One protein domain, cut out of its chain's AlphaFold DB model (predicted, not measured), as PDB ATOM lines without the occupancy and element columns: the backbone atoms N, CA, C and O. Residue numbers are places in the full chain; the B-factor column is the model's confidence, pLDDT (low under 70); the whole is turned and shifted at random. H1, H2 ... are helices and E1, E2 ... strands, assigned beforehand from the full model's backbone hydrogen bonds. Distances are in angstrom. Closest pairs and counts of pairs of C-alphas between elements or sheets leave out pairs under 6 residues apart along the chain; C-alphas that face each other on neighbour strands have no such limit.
ATOM      1  N   SER A 192      20.265  -7.513  47.189       76.06
ATOM      2  CA  SER A 192      21.277  -6.704  47.860       76.06
ATOM      3  C   SER A 192      22.451  -6.370  46.941       76.06
ATOM      4  O   SER A 192      22.836  -7.164  46.078       76.06
ATOM      5  N   GLN A 193      23.118  -5.252  47.229       77.06
ATOM      6  CA  GLN A 193      24.403  -4.895  46.620       77.06
ATOM      7  C   GLN A 193      25.449  -6.022  46.755       77.06
ATOM      8  O   GLN A 193      26.308  -6.171  45.893       77.06
ATOM      9  N   GLY A 194      25.325  -6.894  47.761       80.69
ATOM     10  CA  GLY A 194      26.223  -8.029  47.961       80.69
ATOM     11  C   GLY A 194      26.264  -9.030  46.799       80.69
ATOM     12  O   GLY A 194      27.300  -9.667  46.612       80.69
ATOM     13  N   LEU A 195      25.196  -9.175  45.995       84.38
ATOM     14  CA  LEU A 195      25.280  -9.998  44.777       84.38
ATOM     15  C   LEU A 195      26.172  -9.327  43.730       84.38
ATOM     16  O   LEU A 195      27.029  -9.985  43.146       84.38
ATOM     17  N   LYS A 196      25.993  -8.019  43.531       83.69
ATOM     18  CA  LYS A 196      26.804  -7.212  42.617       83.69
ATOM     19  C   LYS A 196      28.270  -7.211  43.046       83.69
ATOM     20  O   LYS A 196      29.135  -7.543  42.243       83.69
ATOM     21  N   ASP A 197      28.548  -6.999  44.329       85.44
ATOM     22  CA  ASP A 197      29.906  -7.062  44.878       85.44
ATOM     23  C   ASP A 197      30.527  -8.462  44.710       85.44
ATOM     24  O   ASP A 197      31.711  -8.597  44.395       85.44
ATOM     25  N   ALA A 198      29.735  -9.529  44.872       87.50
ATOM     26  CA  ALA A 198      30.192 -10.899  44.644       87.50
ATOM     27  C   ALA A 198      30.529 -11.159  43.164       87.50
ATOM     28  O   ALA A 198      31.543 -11.788  42.870       87.50
ATOM     29  N   ILE A 199      29.716 -10.655  42.232       89.00
ATOM     30  CA  ILE A 199      29.979 -10.748  40.788       89.00
ATOM     31  C   ILE A 199      31.249  -9.967  40.426       89.00
ATOM     32  O   ILE A 199      32.132 -10.505  39.754       89.00
ATOM     33  N   GLN A 200      31.383  -8.732  40.913       89.62
ATOM     34  CA  GLN A 200      32.522  -7.858  40.623       89.62
ATOM     35  C   GLN A 200      33.831  -8.395  41.206       89.62
ATOM     36  O   GLN A 200      34.829  -8.492  40.492       89.62
ATOM     37  N   SER A 201      33.828  -8.829  42.470       89.88
ATOM     38  CA  SER A 201      34.993  -9.478  43.096       89.88
ATOM     39  C   SER A 201      35.363 -10.804  42.424       89.88
ATOM     40  O   SER A 201      36.531 -11.194  42.416       89.88
ATOM     41  N   GLY A 202      34.387 -11.476  41.807       90.44
ATOM     42  CA  GLY A 202      34.596 -12.648  40.965       90.44
ATOM     43  C   GLY A 202      35.163 -12.362  39.574       90.44
ATOM     44  O   GLY A 202      35.482 -13.316  38.863       90.44
ATOM     45  N   GLY A 203      35.302 -11.091  39.183       91.00
ATOM     46  CA  GLY A 203      35.748 -10.679  37.850       91.00
ATOM     47  C   GLY A 203      34.667 -10.775  36.768       91.00
ATOM     48  O   GLY A 203      35.012 -10.870  35.589       91.00
ATOM     49  N   GLY A 204      33.388 -10.781  37.160       92.50
ATOM     50  CA  GLY A 204      32.232 -10.932  36.276       92.50
ATOM     51  C   GLY A 204      31.762 -12.383  36.110       92.50
ATOM     52  O   GLY A 204      32.445 -13.334  36.506       92.50
ATOM     53  N   VAL A 205      30.574 -12.553  35.524       93.62
ATOM     54  CA  VAL A 205      29.976 -13.870  35.251       93.62
ATOM     55  C   VAL A 205      30.463 -14.393  33.903       93.62
ATOM     56  O   VAL A 205      30.288 -13.739  32.881       93.62
ATOM     57  N   THR A 206      31.057 -15.584  33.884       95.62
ATOM     58  CA  THR A 206      31.509 -16.257  32.654       95.62
ATOM     59  C   THR A 206      30.514 -17.292  32.152       95.62
ATOM     60  O   THR A 206      30.565 -17.677  30.988       95.62
ATOM     61  N   ARG A 207      29.595 -17.752  33.005       94.31
ATOM     62  CA  ARG A 207      28.493 -18.619  32.593       94.31
ATOM     63  C   ARG A 207      27.304 -18.466  33.517       94.31
ATOM     64  O   ARG A 207      27.460 -18.467  34.735       94.31
ATOM     65  N   ILE A 208      26.116 -18.445  32.933       93.06
ATOM     66  CA  ILE A 208      24.853 -18.582  33.652       93.06
ATOM     67  C   ILE A 208      24.163 -19.873  33.220       93.06
ATOM     68  O   ILE A 208      24.121 -20.207  32.036       93.06
ATOM     69  N   SER A 209      23.662 -20.629  34.193       91.94
ATOM     70  CA  SER A 209      22.827 -21.810  33.965       91.94
ATOM     71  C   SER A 209      21.488 -21.621  34.661       91.94
ATOM     72  O   SER A 209      21.466 -21.342  35.859       91.94
ATOM     73  N   LEU A 210      20.397 -21.801  33.923       89.94
ATOM     74  CA  LEU A 210      19.026 -21.719  34.417       89.94
ATOM     75  C   LEU A 210      18.331 -23.063  34.247       89.94
ATOM     76  O   LEU A 210      18.528 -23.757  33.248       89.94
ATOM     77  N   ARG A 211      17.496 -23.414  35.219       87.12
ATOM     78  CA  ARG A 211      16.586 -24.550  35.139       87.12
ATOM     79  C   ARG A 211      15.163 -24.053  35.295       87.12
ATOM     80  O   ARG A 211      14.876 -23.421  36.304       87.12
ATOM     81  N   VAL A 212      14.302 -24.377  34.337       83.81
ATOM     82  CA  VAL A 212      12.879 -24.010  34.357       83.81
ATOM     83  C   VAL A 212      12.030 -25.271  34.414       83.81
ATOM     84  O   VAL A 212      12.311 -26.233  33.694       83.81
ATOM     85  N   SER A 213      11.019 -25.286  35.278       79.12
ATOM     86  CA  SER A 213      10.039 -26.372  35.370       79.12
ATOM     87  C   SER A 213       8.831 -26.111  34.468       79.12
ATOM     88  O   SER A 213       8.327 -24.997  34.405       79.12
ATOM     89  N   ALA A 214       8.324 -27.152  33.804       64.50
ATOM     90  CA  ALA A 214       7.218 -27.051  32.842       64.50
ATOM     91  C   ALA A 214       5.871 -26.612  33.456       64.50
ATOM     92  O   ALA A 214       4.972 -26.197  32.732       64.50
ATOM     93  N   GLY A 215       5.714 -26.721  34.779       59.97
ATOM     94  CA  GLY A 215       4.468 -26.414  35.489       59.97
ATOM     95  C   GLY A 215       4.252 -24.937  35.823       59.97
ATOM     96  O   GLY A 215       3.353 -24.639  36.604       59.97
ATOM     97  N   SER A 216       5.082 -24.024  35.316       61.66
ATOM     98  CA  SER A 216       4.970 -22.606  35.638       61.66
ATOM     99  C   SER A 216       4.029 -21.868  34.678       61.66
ATOM    100  O   SER A 216       4.103 -22.012  33.456       61.66
ATOM    101  N   GLU A 217       3.105 -21.085  35.238       60.88
ATOM    102  CA  GLU A 217       2.079 -20.322  34.509       60.88
ATOM    103  C   GLU A 217       2.459 -18.840  34.371       60.88
ATOM    104  O   GLU A 217       1.611 -17.955  34.478       60.88
ATOM    105  N   ASN A 218       3.741 -18.527  34.168       63.25
ATOM    106  CA  ASN A 218       4.114 -17.146  33.899       63.25
ATOM    107  C   ASN A 218       3.633 -16.759  32.489       63.25
ATOM    108  O   ASN A 218       3.942 -17.429  31.501       63.25
ATOM    109  N   GLU A 219       2.805 -15.718  32.411       65.19
ATOM    110  CA  GLU A 219       2.251 -15.167  31.164       65.19
ATOM    111  C   GLU A 219       3.088 -13.989  30.636       65.19
ATOM    112  O   GLU A 219       2.758 -13.420  29.596       65.19
ATOM    113  N   ASP A 220       4.144 -13.582  31.348       69.19
ATOM    114  CA  ASP A 220       4.988 -12.461  30.936       69.19
ATOM    115  C   ASP A 220       5.963 -12.872  29.825       69.19
ATOM    116  O   ASP A 220       7.014 -13.454  30.090       69.19
ATOM    117  N   GLU A 221       5.630 -12.535  28.577       68.12
ATOM    118  CA  GLU A 221       6.431 -12.833  27.378       68.12
ATOM    119  C   GLU A 221       7.862 -12.261  27.415       68.12
ATOM    120  O   GLU A 221       8.755 -12.749  26.711       68.12
ATOM    121  N   ASP A 222       8.101 -11.218  28.218       66.88
ATOM    122  CA  ASP A 222       9.430 -10.621  28.355       66.88
ATOM    123  C   ASP A 222      10.293 -11.311  29.421       66.88
ATOM    124  O   ASP A 222      11.511 -11.103  29.429       66.88
ATOM    125  N   SER A 223       9.700 -12.169  30.257       72.62
ATOM    126  CA  SER A 223      10.420 -12.944  31.271       72.62
ATOM    127  C   SER A 223      11.327 -14.007  30.637       72.62
ATOM    128  O   SER A 223      11.010 -14.614  29.604       72.62
ATOM    129  N   PHE A 224      12.484 -14.251  31.255       76.56
ATOM    130  CA  PHE A 224      13.382 -15.324  30.836       76.56
ATOM    131  C   PHE A 224      12.712 -16.690  30.982       76.56
ATOM    132  O   PHE A 224      12.890 -17.557  30.130       76.56
ATOM    133  N   GLU A 225      11.911 -16.870  32.025       78.62
ATOM    134  CA  GLU A 225      11.107 -18.048  32.290       78.62
ATOM    135  C   GLU A 225      10.162 -18.349  31.128       78.62
ATOM    136  O   GLU A 225      10.200 -19.463  30.606       78.62
ATOM    137  N   PHE A 226       9.369 -17.370  30.673       77.12
ATOM    138  CA  PHE A 226       8.459 -17.565  29.544       77.12
ATOM    139  C   PHE A 226       9.225 -17.956  28.286       77.12
ATOM    140  O   PHE A 226       8.871 -18.939  27.641       77.12
ATOM    141  N   ARG A 227      10.310 -17.239  27.963       78.12
ATOM    142  CA  ARG A 227      11.128 -17.517  26.770       78.12
ATOM    143  C   ARG A 227      11.741 -18.914  26.804       78.12
ATOM    144  O   ARG A 227      11.799 -19.584  25.781       78.12
ATOM    145  N   LEU A 228      12.190 -19.368  27.973       78.81
ATOM    146  CA  LEU A 228      12.732 -20.714  28.154       78.81
ATOM    147  C   LEU A 228      11.654 -21.796  28.154       78.81
ATOM    148  O   LEU A 228      11.891 -22.901  27.671       78.81
ATOM    149  N   ARG A 229      10.472 -21.493  28.689       77.19
ATOM    150  CA  ARG A 229       9.328 -22.401  28.692       77.19
ATOM    151  C   ARG A 229       8.726 -22.557  27.301       77.19
ATOM    152  O   ARG A 229       8.334 -23.659  26.948       77.19
ATOM    153  N   ASP A 230       8.687 -21.504  26.496       76.50
ATOM    154  CA  ASP A 230       8.229 -21.586  25.106       76.50
ATOM    155  C   ASP A 230       9.056 -22.621  24.319       76.50
ATOM    156  O   ASP A 230       8.509 -23.483  23.637       76.50
ATOM    157  N   GLN A 231      10.370 -22.666  24.568       73.81
ATOM    158  CA  GLN A 231      11.261 -23.691  24.017       73.81
ATOM    159  C   GLN A 231      10.966 -25.110  24.543       73.81
ATOM    160  O   GLN A 231      11.213 -26.078  23.830       73.81
ATOM    161  N   LEU A 232      10.408 -25.279  25.754       71.56
ATOM    162  CA  LEU A 232       9.952 -26.596  26.241       71.56
ATOM    163  C   LEU A 232       8.771 -27.139  25.443       71.56
ATOM    164  O   LEU A 232       8.664 -28.356  25.295       71.56
ATOM    165  N   GLY A 233       7.900 -26.262  24.936       66.56
ATOM    166  CA  GLY A 233       6.739 -26.648  24.133       66.56
ATOM    167  C   GLY A 233       7.113 -27.439  22.875       66.56
ATOM    168  O   GLY A 233       6.315 -28.244  22.395       66.56
ATOM    169  N   GLU A 234       8.346 -27.281  22.387       74.50
ATOM    170  CA  GLU A 234       8.889 -28.030  21.251       74.50
ATOM    171  C   GLU A 234       9.284 -29.479  21.607       74.50
ATOM    172  O   GLU A 234       9.368 -30.338  20.726       74.50
ATOM    173  N   PHE A 235       9.483 -29.794  22.894       73.44
ATOM    174  CA  PHE A 235       9.952 -31.100  23.364       73.44
ATOM    175  C   PHE A 235       8.861 -31.850  24.141       73.44
ATOM    176  O   PHE A 235       8.669 -31.655  25.346       73.44
ATOM    177  N   GLN A 236       8.177 -32.778  23.464       72.56
ATOM    178  CA  GLN A 236       7.143 -33.627  24.071       72.56
ATOM    179  C   GLN A 236       7.659 -34.374  25.315       72.56
ATOM    180  O   GLN A 236       8.757 -34.929  25.311       72.56
ATOM    181  N   ASN A 237       6.834 -34.435  26.367       73.44
ATOM    182  CA  ASN A 237       7.118 -35.102  27.650       73.44
ATOM    183  C   ASN A 237       8.337 -34.564  28.428       73.44
ATOM    184  O   ASN A 237       8.806 -35.216  29.364       73.44
ATOM    185  N   SER A 238       8.856 -33.383  28.080       74.00
ATOM    186  CA  SER A 238       9.887 -32.723  28.878       74.00
ATOM    187  C   SER A 238       9.267 -32.044  30.108       74.00
ATOM    188  O   SER A 238       8.274 -31.329  30.023       74.00
ATOM    189  N   ILE A 239       9.833 -32.307  31.290       77.19
ATOM    190  CA  ILE A 239       9.342 -31.748  32.567       77.19
ATOM    191  C   ILE A 239      10.196 -30.543  32.994       77.19
ATOM    192  O   ILE A 239       9.758 -29.709  33.786       77.19
ATOM    193  N   LYS A 240      11.435 -30.458  32.493       80.75
ATOM    194  CA  LYS A 240      12.431 -29.454  32.878       80.75
ATOM    195  C   LYS A 240      13.262 -29.016  31.683       80.75
ATOM    196  O   LYS A 240      13.718 -29.862  30.915       80.75
ATOM    197  N   PHE A 241      13.524 -27.718  31.596       80.69
ATOM    198  CA  PHE A 241      14.471 -27.128  30.656       80.69
ATOM    199  C   PHE A 241      15.746 -26.750  31.376       80.69
ATOM    200  O   PHE A 241      15.700 -26.255  32.502       80.69
ATOM    201  N   HIS A 242      16.877 -26.934  30.711       86.19
ATOM    202  CA  HIS A 242      18.156 -26.439  31.185       86.19
ATOM    203  C   HIS A 242      18.748 -25.537  30.116       86.19
ATOM    204  O   HIS A 242      19.128 -26.004  29.046       86.19
ATOM    205  N   ALA A 243      18.846 -24.256  30.436       84.81
ATOM    206  CA  ALA A 243      19.465 -23.270  29.578       84.81
ATOM    207  C   ALA A 243      20.836 -22.898  30.129       84.81
ATOM    208  O   ALA A 243      21.026 -22.781  31.342       84.81
ATOM    209  N   ARG A 244      21.802 -22.712  29.235       90.56
ATOM    210  CA  ARG A 244      23.154 -22.306  29.592       90.56
ATOM    211  C   ARG A 244      23.660 -21.303  28.574       90.56
ATOM    212  O   ARG A 244      23.609 -21.565  27.378       90.56
ATOM    213  N   TRP A 245      24.202 -20.205  29.080       90.31
ATOM    214  CA  TRP A 245      24.889 -19.202  28.281       90.31
ATOM    215  C   TRP A 245      26.301 -19.054  28.811       90.31
ATOM    216  O   TRP A 245      26.510 -18.839  30.008       90.31
ATOM    217  N   ASP A 246      27.262 -19.201  27.911       91.50
ATOM    218  CA  ASP A 246      28.675 -18.990  28.171       91.50
ATOM    219  C   ASP A 246      29.079 -17.622  27.613       91.50
ATOM    220  O   ASP A 246      28.704 -17.250  26.499       91.50
ATOM    221  N   ALA A 247      29.858 -16.887  28.395       90.62
ATOM    222  CA  ALA A 247      30.605 -15.741  27.916       90.62
ATOM    223  C   ALA A 247      31.586 -16.175  26.816       90.62
ATOM    224  O   ALA A 247      32.167 -17.261  26.881       90.62
ATOM    225  N   GLY A 248      31.791 -15.303  25.829       86.00
ATOM    226  CA  GLY A 248      32.878 -15.443  24.864       86.00
ATOM    227  C   GLY A 248      34.209 -15.043  25.499       86.00
ATOM    228  O   GLY A 248      34.762 -15.749  26.340       86.00
ATOM    229  N   THR A 249      34.736 -13.890  25.095       86.06
ATOM    230  CA  THR A 249      35.962 -13.307  25.663       86.06
ATOM    231  C   THR A 249      35.705 -12.495  26.929       86.06
ATOM    232  O   THR A 249      36.493 -12.565  27.875       86.06
ATOM    233  N   ASP A 250      34.603 -11.750  26.955       90.25
ATOM    234  CA  ASP A 250      34.260 -10.824  28.032       90.25
ATOM    235  C   ASP A 250      33.124 -11.372  28.900       90.25
ATOM    236  O   ASP A 250      32.284 -12.116  28.387       90.25
ATOM    237  N   PRO A 251      33.082 -11.030  30.204       91.94
ATOM    238  CA  PRO A 251      31.991 -11.435  31.081       91.94
ATOM    239  C   PRO A 251      30.615 -11.049  30.530       91.94
ATOM    240  O   PRO A 251      30.470 -10.056  29.818       91.94
ATOM    241  N   LEU A 252      29.598 -11.824  30.907       89.44
ATOM    242  CA  LEU A 252      28.205 -11.509  30.611       89.44
ATOM    243  C   LEU A 252      27.813 -10.161  31.228       89.44
ATOM    244  O   LEU A 252      28.308  -9.793  32.298       89.44
ATOM    245  N   ASP A 253      26.899  -9.463  30.554       87.62
ATOM    246  CA  ASP A 253      26.378  -8.168  30.984       87.62
ATOM    247  C   ASP A 253      25.782  -8.236  32.401       87.62
ATOM    248  O   ASP A 253      24.869  -9.020  32.672       87.62
ATOM    249  N   GLU A 254      26.311  -7.417  33.315       84.75
ATOM    250  CA  GLU A 254      25.947  -7.448  34.736       84.75
ATOM    251  C   GLU A 254      24.464  -7.113  34.943       84.75
ATOM    252  O   GLU A 254      23.805  -7.762  35.753       84.75
ATOM    253  N   GLU A 255      23.919  -6.145  34.199       81.00
ATOM    254  CA  GLU A 255      22.522  -5.721  34.344       81.00
ATOM    255  C   GLU A 255      21.554  -6.838  33.944       81.00
ATOM    256  O   GLU A 255      20.617  -7.141  34.685       81.00
ATOM    257  N   SER A 256      21.832  -7.525  32.836       80.31
ATOM    258  CA  SER A 256      21.068  -8.691  32.390       80.31
ATOM    259  C   SER A 256      21.142  -9.843  33.395       80.31
ATOM    260  O   SER A 256      20.126 -10.468  33.695       80.31
ATOM    261  N   ILE A 257      22.321 -10.109  33.969       85.62
ATOM    262  CA  ILE A 257      22.483 -11.138  35.007       85.62
ATOM    263  C   ILE A 257      21.671 -10.795  36.255       85.62
ATOM    264  O   ILE A 257      21.022 -11.675  36.822       85.62
ATOM    265  N   LEU A 258      21.701  -9.535  36.691       82.75
ATOM    266  CA  LEU A 258      20.926  -9.085  37.843       82.75
ATOM    267  C   LEU A 258      19.420  -9.180  37.571       82.75
ATOM    268  O   LEU A 258      18.694  -9.632  38.451       82.75
ATOM    269  N   ALA A 259      18.960  -8.847  36.362       78.12
ATOM    270  CA  ALA A 259      17.557  -8.989  35.972       78.12
ATOM    271  C   ALA A 259      17.087 -10.453  36.030       78.12
ATOM    272  O   ALA A 259      16.083 -10.751  36.676       78.12
ATOM    273  N   VAL A 260      17.859 -11.382  35.454       82.56
ATOM    274  CA  VAL A 260      17.577 -12.828  35.533       82.56
ATOM    275  C   VAL A 260      17.598 -13.320  36.981       82.56
ATOM    276  O   VAL A 260      16.766 -14.128  37.390       82.56
ATOM    277  N   ALA A 261      18.563 -12.852  37.776       84.12
ATOM    278  CA  ALA A 261      18.675 -13.217  39.180       84.12
ATOM    279  C   ALA A 261      17.475 -12.720  39.999       84.12
ATOM    280  O   ALA A 261      17.027 -13.430  40.894       84.12
ATOM    281  N   MET A 262      16.950 -11.530  39.699       79.19
ATOM    282  CA  MET A 262      15.734 -11.008  40.322       79.19
ATOM    283  C   MET A 262      14.519 -11.863  39.964       79.19
ATOM    284  O   MET A 262      13.806 -12.280  40.871       79.19
ATOM    285  N   GLU A 263      14.342 -12.201  38.685       78.06
ATOM    286  CA  GLU A 263      13.249 -13.062  38.215       78.06
ATOM    287  C   GLU A 263      13.290 -14.453  38.868       78.06
ATOM    288  O   GLU A 263      12.286 -14.946  39.374       78.06
ATOM    289  N   ALA A 264      14.478 -15.059  38.964       80.31
ATOM    290  CA  ALA A 264      14.669 -16.357  39.616       80.31
ATOM    291  C   ALA A 264      14.401 -16.340  41.131       80.31
ATOM    292  O   ALA A 264      14.330 -17.394  41.768       80.31
ATOM    293  N   LEU A 265      14.318 -15.156  41.739       77.62
ATOM    294  CA  LEU A 265      13.997 -15.005  43.150       77.62
ATOM    295  C   LEU A 265      12.512 -14.784  43.414       77.62
ATOM    296  O   LEU A 265      12.126 -14.955  44.572       77.62
ATOM    297  N   GLU A 266      11.721 -14.426  42.400       72.88
ATOM    298  CA  GLU A 266      10.300 -14.114  42.536       72.88
ATOM    299  C   GLU A 266       9.508 -15.299  43.112       72.88
ATOM    300  O   GLU A 266       9.703 -16.465  42.756       72.88
ATOM    301  N   ASP A 267       8.589 -14.993  44.032       63.88
ATOM    302  CA  ASP A 267       7.723 -15.998  44.641       63.88
ATOM    303  C   ASP A 267       6.739 -16.529  43.579       63.88
ATOM    304  O   ASP A 267       5.828 -15.820  43.146       63.88
ATOM    305  N   GLY A 268       6.914 -17.792  43.174       62.28
ATOM    306  CA  GLY A 268       6.150 -18.413  42.083       62.28
ATOM    307  C   GLY A 268       6.861 -18.417  40.727       62.28
ATOM    308  O   GLY A 268       6.249 -18.850  39.755       62.28
ATOM    309  N   SER A 269       8.128 -17.986  40.669       72.50
ATOM    310  CA  SER A 269       8.979 -18.177  39.491       72.50
ATOM    311  C   SER A 269       9.062 -19.657  39.114       72.50
ATOM    312  O   SER A 269       9.258 -20.525  39.969       72.50
ATOM    313  N   GLY A 270       8.952 -19.944  37.818       73.12
ATOM    314  CA  GLY A 270       9.221 -21.263  37.245       73.12
ATOM    315  C   GLY A 270      10.705 -21.630  37.192       73.12
ATOM    316  O   GLY A 270      11.044 -22.750  36.799       73.12
ATOM    317  N   ILE A 271      11.599 -20.704  37.559       82.25
ATOM    318  CA  ILE A 271      13.045 -20.923  37.595       82.25
ATOM    319  C   ILE A 271      13.416 -21.664  38.888       82.25
ATOM    320  O   ILE A 271      13.665 -21.076  39.937       82.25
ATOM    321  N   ASP A 272      13.528 -22.987  38.794       81.69
ATOM    322  CA  ASP A 272      13.923 -23.866  39.901       81.69
ATOM    323  C   ASP A 272      15.363 -23.635  40.379       81.69
ATOM    324  O   ASP A 272      15.712 -23.922  41.528       81.69
ATOM    325  N   GLN A 273      16.254 -23.251  39.462       86.81
ATOM    326  CA  GLN A 273      17.679 -23.152  39.751       86.81
ATOM    327  C   GLN A 273      18.359 -22.117  38.866       86.81
ATOM    328  O   GLN A 273      18.199 -22.125  37.648       86.81
ATOM    329  N   ILE A 274      19.227 -21.324  39.488       89.88
ATOM    330  CA  ILE A 274      20.190 -20.453  38.823       89.88
ATOM    331  C   ILE A 274      21.594 -20.729  39.365       89.88
ATOM    332  O   ILE A 274      21.799 -20.867  40.573       89.88
ATOM    333  N   VAL A 275      22.566 -20.834  38.461       92.88
ATOM    334  CA  VAL A 275      23.988 -20.959  38.794       92.88
ATOM    335  C   VAL A 275      24.771 -19.931  37.995       92.88
ATOM    336  O   VAL A 275      24.700 -19.927  36.768       92.88
ATOM    337  N   LEU A 276      25.533 -19.090  38.692       94.12
ATOM    338  CA  LEU A 276      26.467 -18.139  38.092       94.12
ATOM    339  C   LEU A 276      27.892 -18.653  38.316       94.12
ATOM    340  O   LEU A 276      28.348 -18.705  39.460       94.12
ATOM    341  N   ASP A 277      28.591 -19.039  37.251       95.06
ATOM    342  CA  ASP A 277      30.033 -19.285  37.302       95.06
ATOM    343  C   ASP A 277      30.762 -17.955  37.067       95.06
ATOM    344  O   ASP A 277      30.494 -17.245  36.094       95.06
ATOM    345  N   LEU A 278      31.675 -17.609  37.971       95.44
ATOM    346  CA  LEU A 278      32.461 -16.379  37.919       95.44
ATOM    347  C   LEU A 278      33.823 -16.626  37.260       95.44
ATOM    348  O   LEU A 278      34.317 -17.758  37.205       95.44
ATOM    349  N   LYS A 279      34.477 -15.558  36.793       92.88
ATOM    350  CA  LYS A 279      35.793 -15.633  36.129       92.88
ATOM    351  C   LYS A 279      36.881 -16.252  37.009       92.88
ATOM    352  O   LYS A 279      37.738 -16.973  36.509       92.88
ATOM    353  N   ASN A 280      36.819 -16.032  38.319       91.94
ATOM    354  CA  ASN A 280      37.741 -16.617  39.297       91.94
ATOM    355  C   ASN A 280      37.436 -18.091  39.668       91.94
ATOM    356  O   ASN A 280      37.926 -18.568  40.689       91.94
ATOM    357  N   ALA A 281      36.605 -18.794  38.887       88.81
ATOM    358  CA  ALA A 281      36.130 -20.162  39.128       88.81
ATOM    359  C   ALA A 281      35.234 -20.360  40.372       88.81
ATOM    360  O   ALA A 281      34.865 -21.492  40.692       88.81
ATOM    361  N   THR A 282      34.824 -19.281  41.047       92.62
ATOM    362  CA  THR A 282      33.802 -19.339  42.104       92.62
ATOM    363  C   THR A 282      32.418 -19.516  41.488       92.62
ATOM    364  O   THR A 282      32.146 -19.025  40.395       92.62
ATOM    365  N   LYS A 283      31.519 -20.197  42.205       93.19
ATOM    366  CA  LYS A 283      30.133 -20.407  41.777       93.19
ATOM    367  C   LYS A 283      29.153 -19.807  42.771       93.19
ATOM    368  O   LYS A 283      29.272 -20.027  43.977       93.19
ATOM    369  N   ILE A 284      28.144 -19.112  42.262       91.75
ATOM    370  CA  ILE A 284      26.980 -18.685  43.035       91.75
ATOM    371  C   ILE A 284      25.825 -19.614  42.671       91.75
ATOM    372  O   ILE A 284      25.289 -19.543  41.573       91.75
ATOM    373  N   THR A 285      25.462 -20.504  43.594       88.81
ATOM    374  CA  THR A 285      24.420 -21.532  43.401       88.81
ATOM    375  C   THR A 285      23.126 -21.248  44.161       88.81
ATOM    376  O   THR A 285      22.132 -21.942  43.969       88.81
ATOM    377  N   SER A 286      23.134 -20.258  45.056       84.88
ATOM    378  CA  SER A 286      21.957 -19.820  45.799       84.88
ATOM    379  C   SER A 286      21.940 -18.305  45.891       84.88
ATOM    380  O   SER A 286      22.902 -17.683  46.356       84.88
ATOM    381  N   LEU A 287      20.817 -17.730  45.470       85.12
ATOM    382  CA  LEU A 287      20.569 -16.300  45.539       85.12
ATOM    383  C   LEU A 287      19.876 -15.869  46.839       85.12
ATOM    384  O   LEU A 287      19.871 -14.686  47.165       85.12
ATOM    385  N   SER A 288      19.346 -16.810  47.626       80.06
ATOM    386  CA  SER A 288      18.548 -16.514  48.826       80.06
ATOM    387  C   SER A 288      19.300 -15.690  49.871       80.06
ATOM    388  O   SER A 288      18.693 -14.884  50.568       80.06
ATOM    389  N   LYS A 289      20.628 -15.855  49.964       82.62
ATOM    390  CA  LYS A 289      21.480 -15.063  50.868       82.62
ATOM    391  C   LYS A 289      21.631 -13.597  50.453       82.62
ATOM    392  O   LYS A 289      22.066 -12.796  51.270       82.62
ATOM    393  N   TYR A 290      21.297 -13.266  49.208       83.19
ATOM    394  CA  TYR A 290      21.361 -11.909  48.679       83.19
ATOM    395  C   TYR A 290      19.993 -11.226  48.637       83.19
ATOM    396  O   TYR A 290      19.948 -10.061  48.250       83.19
ATOM    397  N   LYS A 291      18.897 -11.896  49.031       83.38
ATOM    398  CA  LYS A 291      17.591 -11.242  49.209       83.38
ATOM    399  C   LYS A 291      17.689 -10.198  50.323       83.38
ATOM    400  O   LYS A 291      18.190 -10.505  51.407       83.38
TER     401      LYS A 291
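Overview. This is residues 192 to 291 of the 352 residues of an uncharacterized protein of Lysobacter sp. yr284 (UniProt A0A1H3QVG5). Look for a slab of three antiparallel strands, with H3 lying lengthwise over one face and H2 slanting over the same face beside it. H1 packs at the end of the sheet where E1 begins and E3 ends, and residues 283 to 284 of the closing stretch fold back beside edge strand E3. The 100 printed residues hold three named helices and three named strands, in the order H1 E1 H2 E2 H3 E3, with sheet order E2 E1 E3; the class is mixed, helices and strands. The whole is compact, with a radius of gyration of the C-alphas of 13.7 A and spans of 40 by 28 by 20 A.

Arrangement. Start at H1, residues 193 to 201, which is on the sheet; its Ile 199 and Val 205 of E1, residues 205 to 213, have the closest C-alphas of that pair, 6.4 A apart. H2, residues 224 to 232, has a height over the sheet of 8.5 A and lies over E1 and E2, residues 240 to 246; its closest C-alphas to E2 are those of Leu 232 and Phe 241, 6.3 A apart. On the local plane H2 and E1 stand at 58 degrees, only just slantwise. E2 and E1 are antiparallel; find N 210 and O 243 within hydrogen-bond range at 2.8 A. H3, residues 254 to 263, lies over E1 and E3, residues 271 to 278, on the same face as H2, with a height over the sheet of 9.7 A. It runs along the strands, at 21 degrees to E1 on the local plane. E1 and E3 are antiparallel too, with N 209 and O 275 at 2.9 A. H1, H2 and H3 with the sheet make two layers, helices on one face of a sheet. E2, H3, E3 form a split strand-helix-strand unit, two strands running the same way with E1 between them; its crossover is right-handed. H1 and H3 only just touch, with 3 pairs of C-alphas within 8 A, the closest Lys 196 and Leu 258 at 7.8 A. H2 and H3 are close but not clearly touching; the C-alphas of Phe 224 and Val 260 come closest, 6.8 A apart. H1 and H2 are apart. In H1 and H3 every O i to N i+4 pair is within hydrogen-bond range, in H2 4 of 5.

Along the chain. Find C-alpha 193 at (24.403, -4.895, 46.620), where H1 begins. E1 runs 23.5 A from C-alpha 205 at (29.976, -13.870, 35.251); E2 and E3 each span 19.9 A, and E3 ends at C-alpha 278, (32.461, -16.379, 37.919). H1 measures 12.1 A, H2 12.6 A and H3 14.3 A.

Size, cuts and confidence. The C-alphas of Ser 201 and Gln 236 are the two farthest apart, 41.5 A. The printed part has no cut and no long link; H1 to E1 is tight. In the model, pLDDT is under 70 at residues 214 to 222, 233 and 267 to 268.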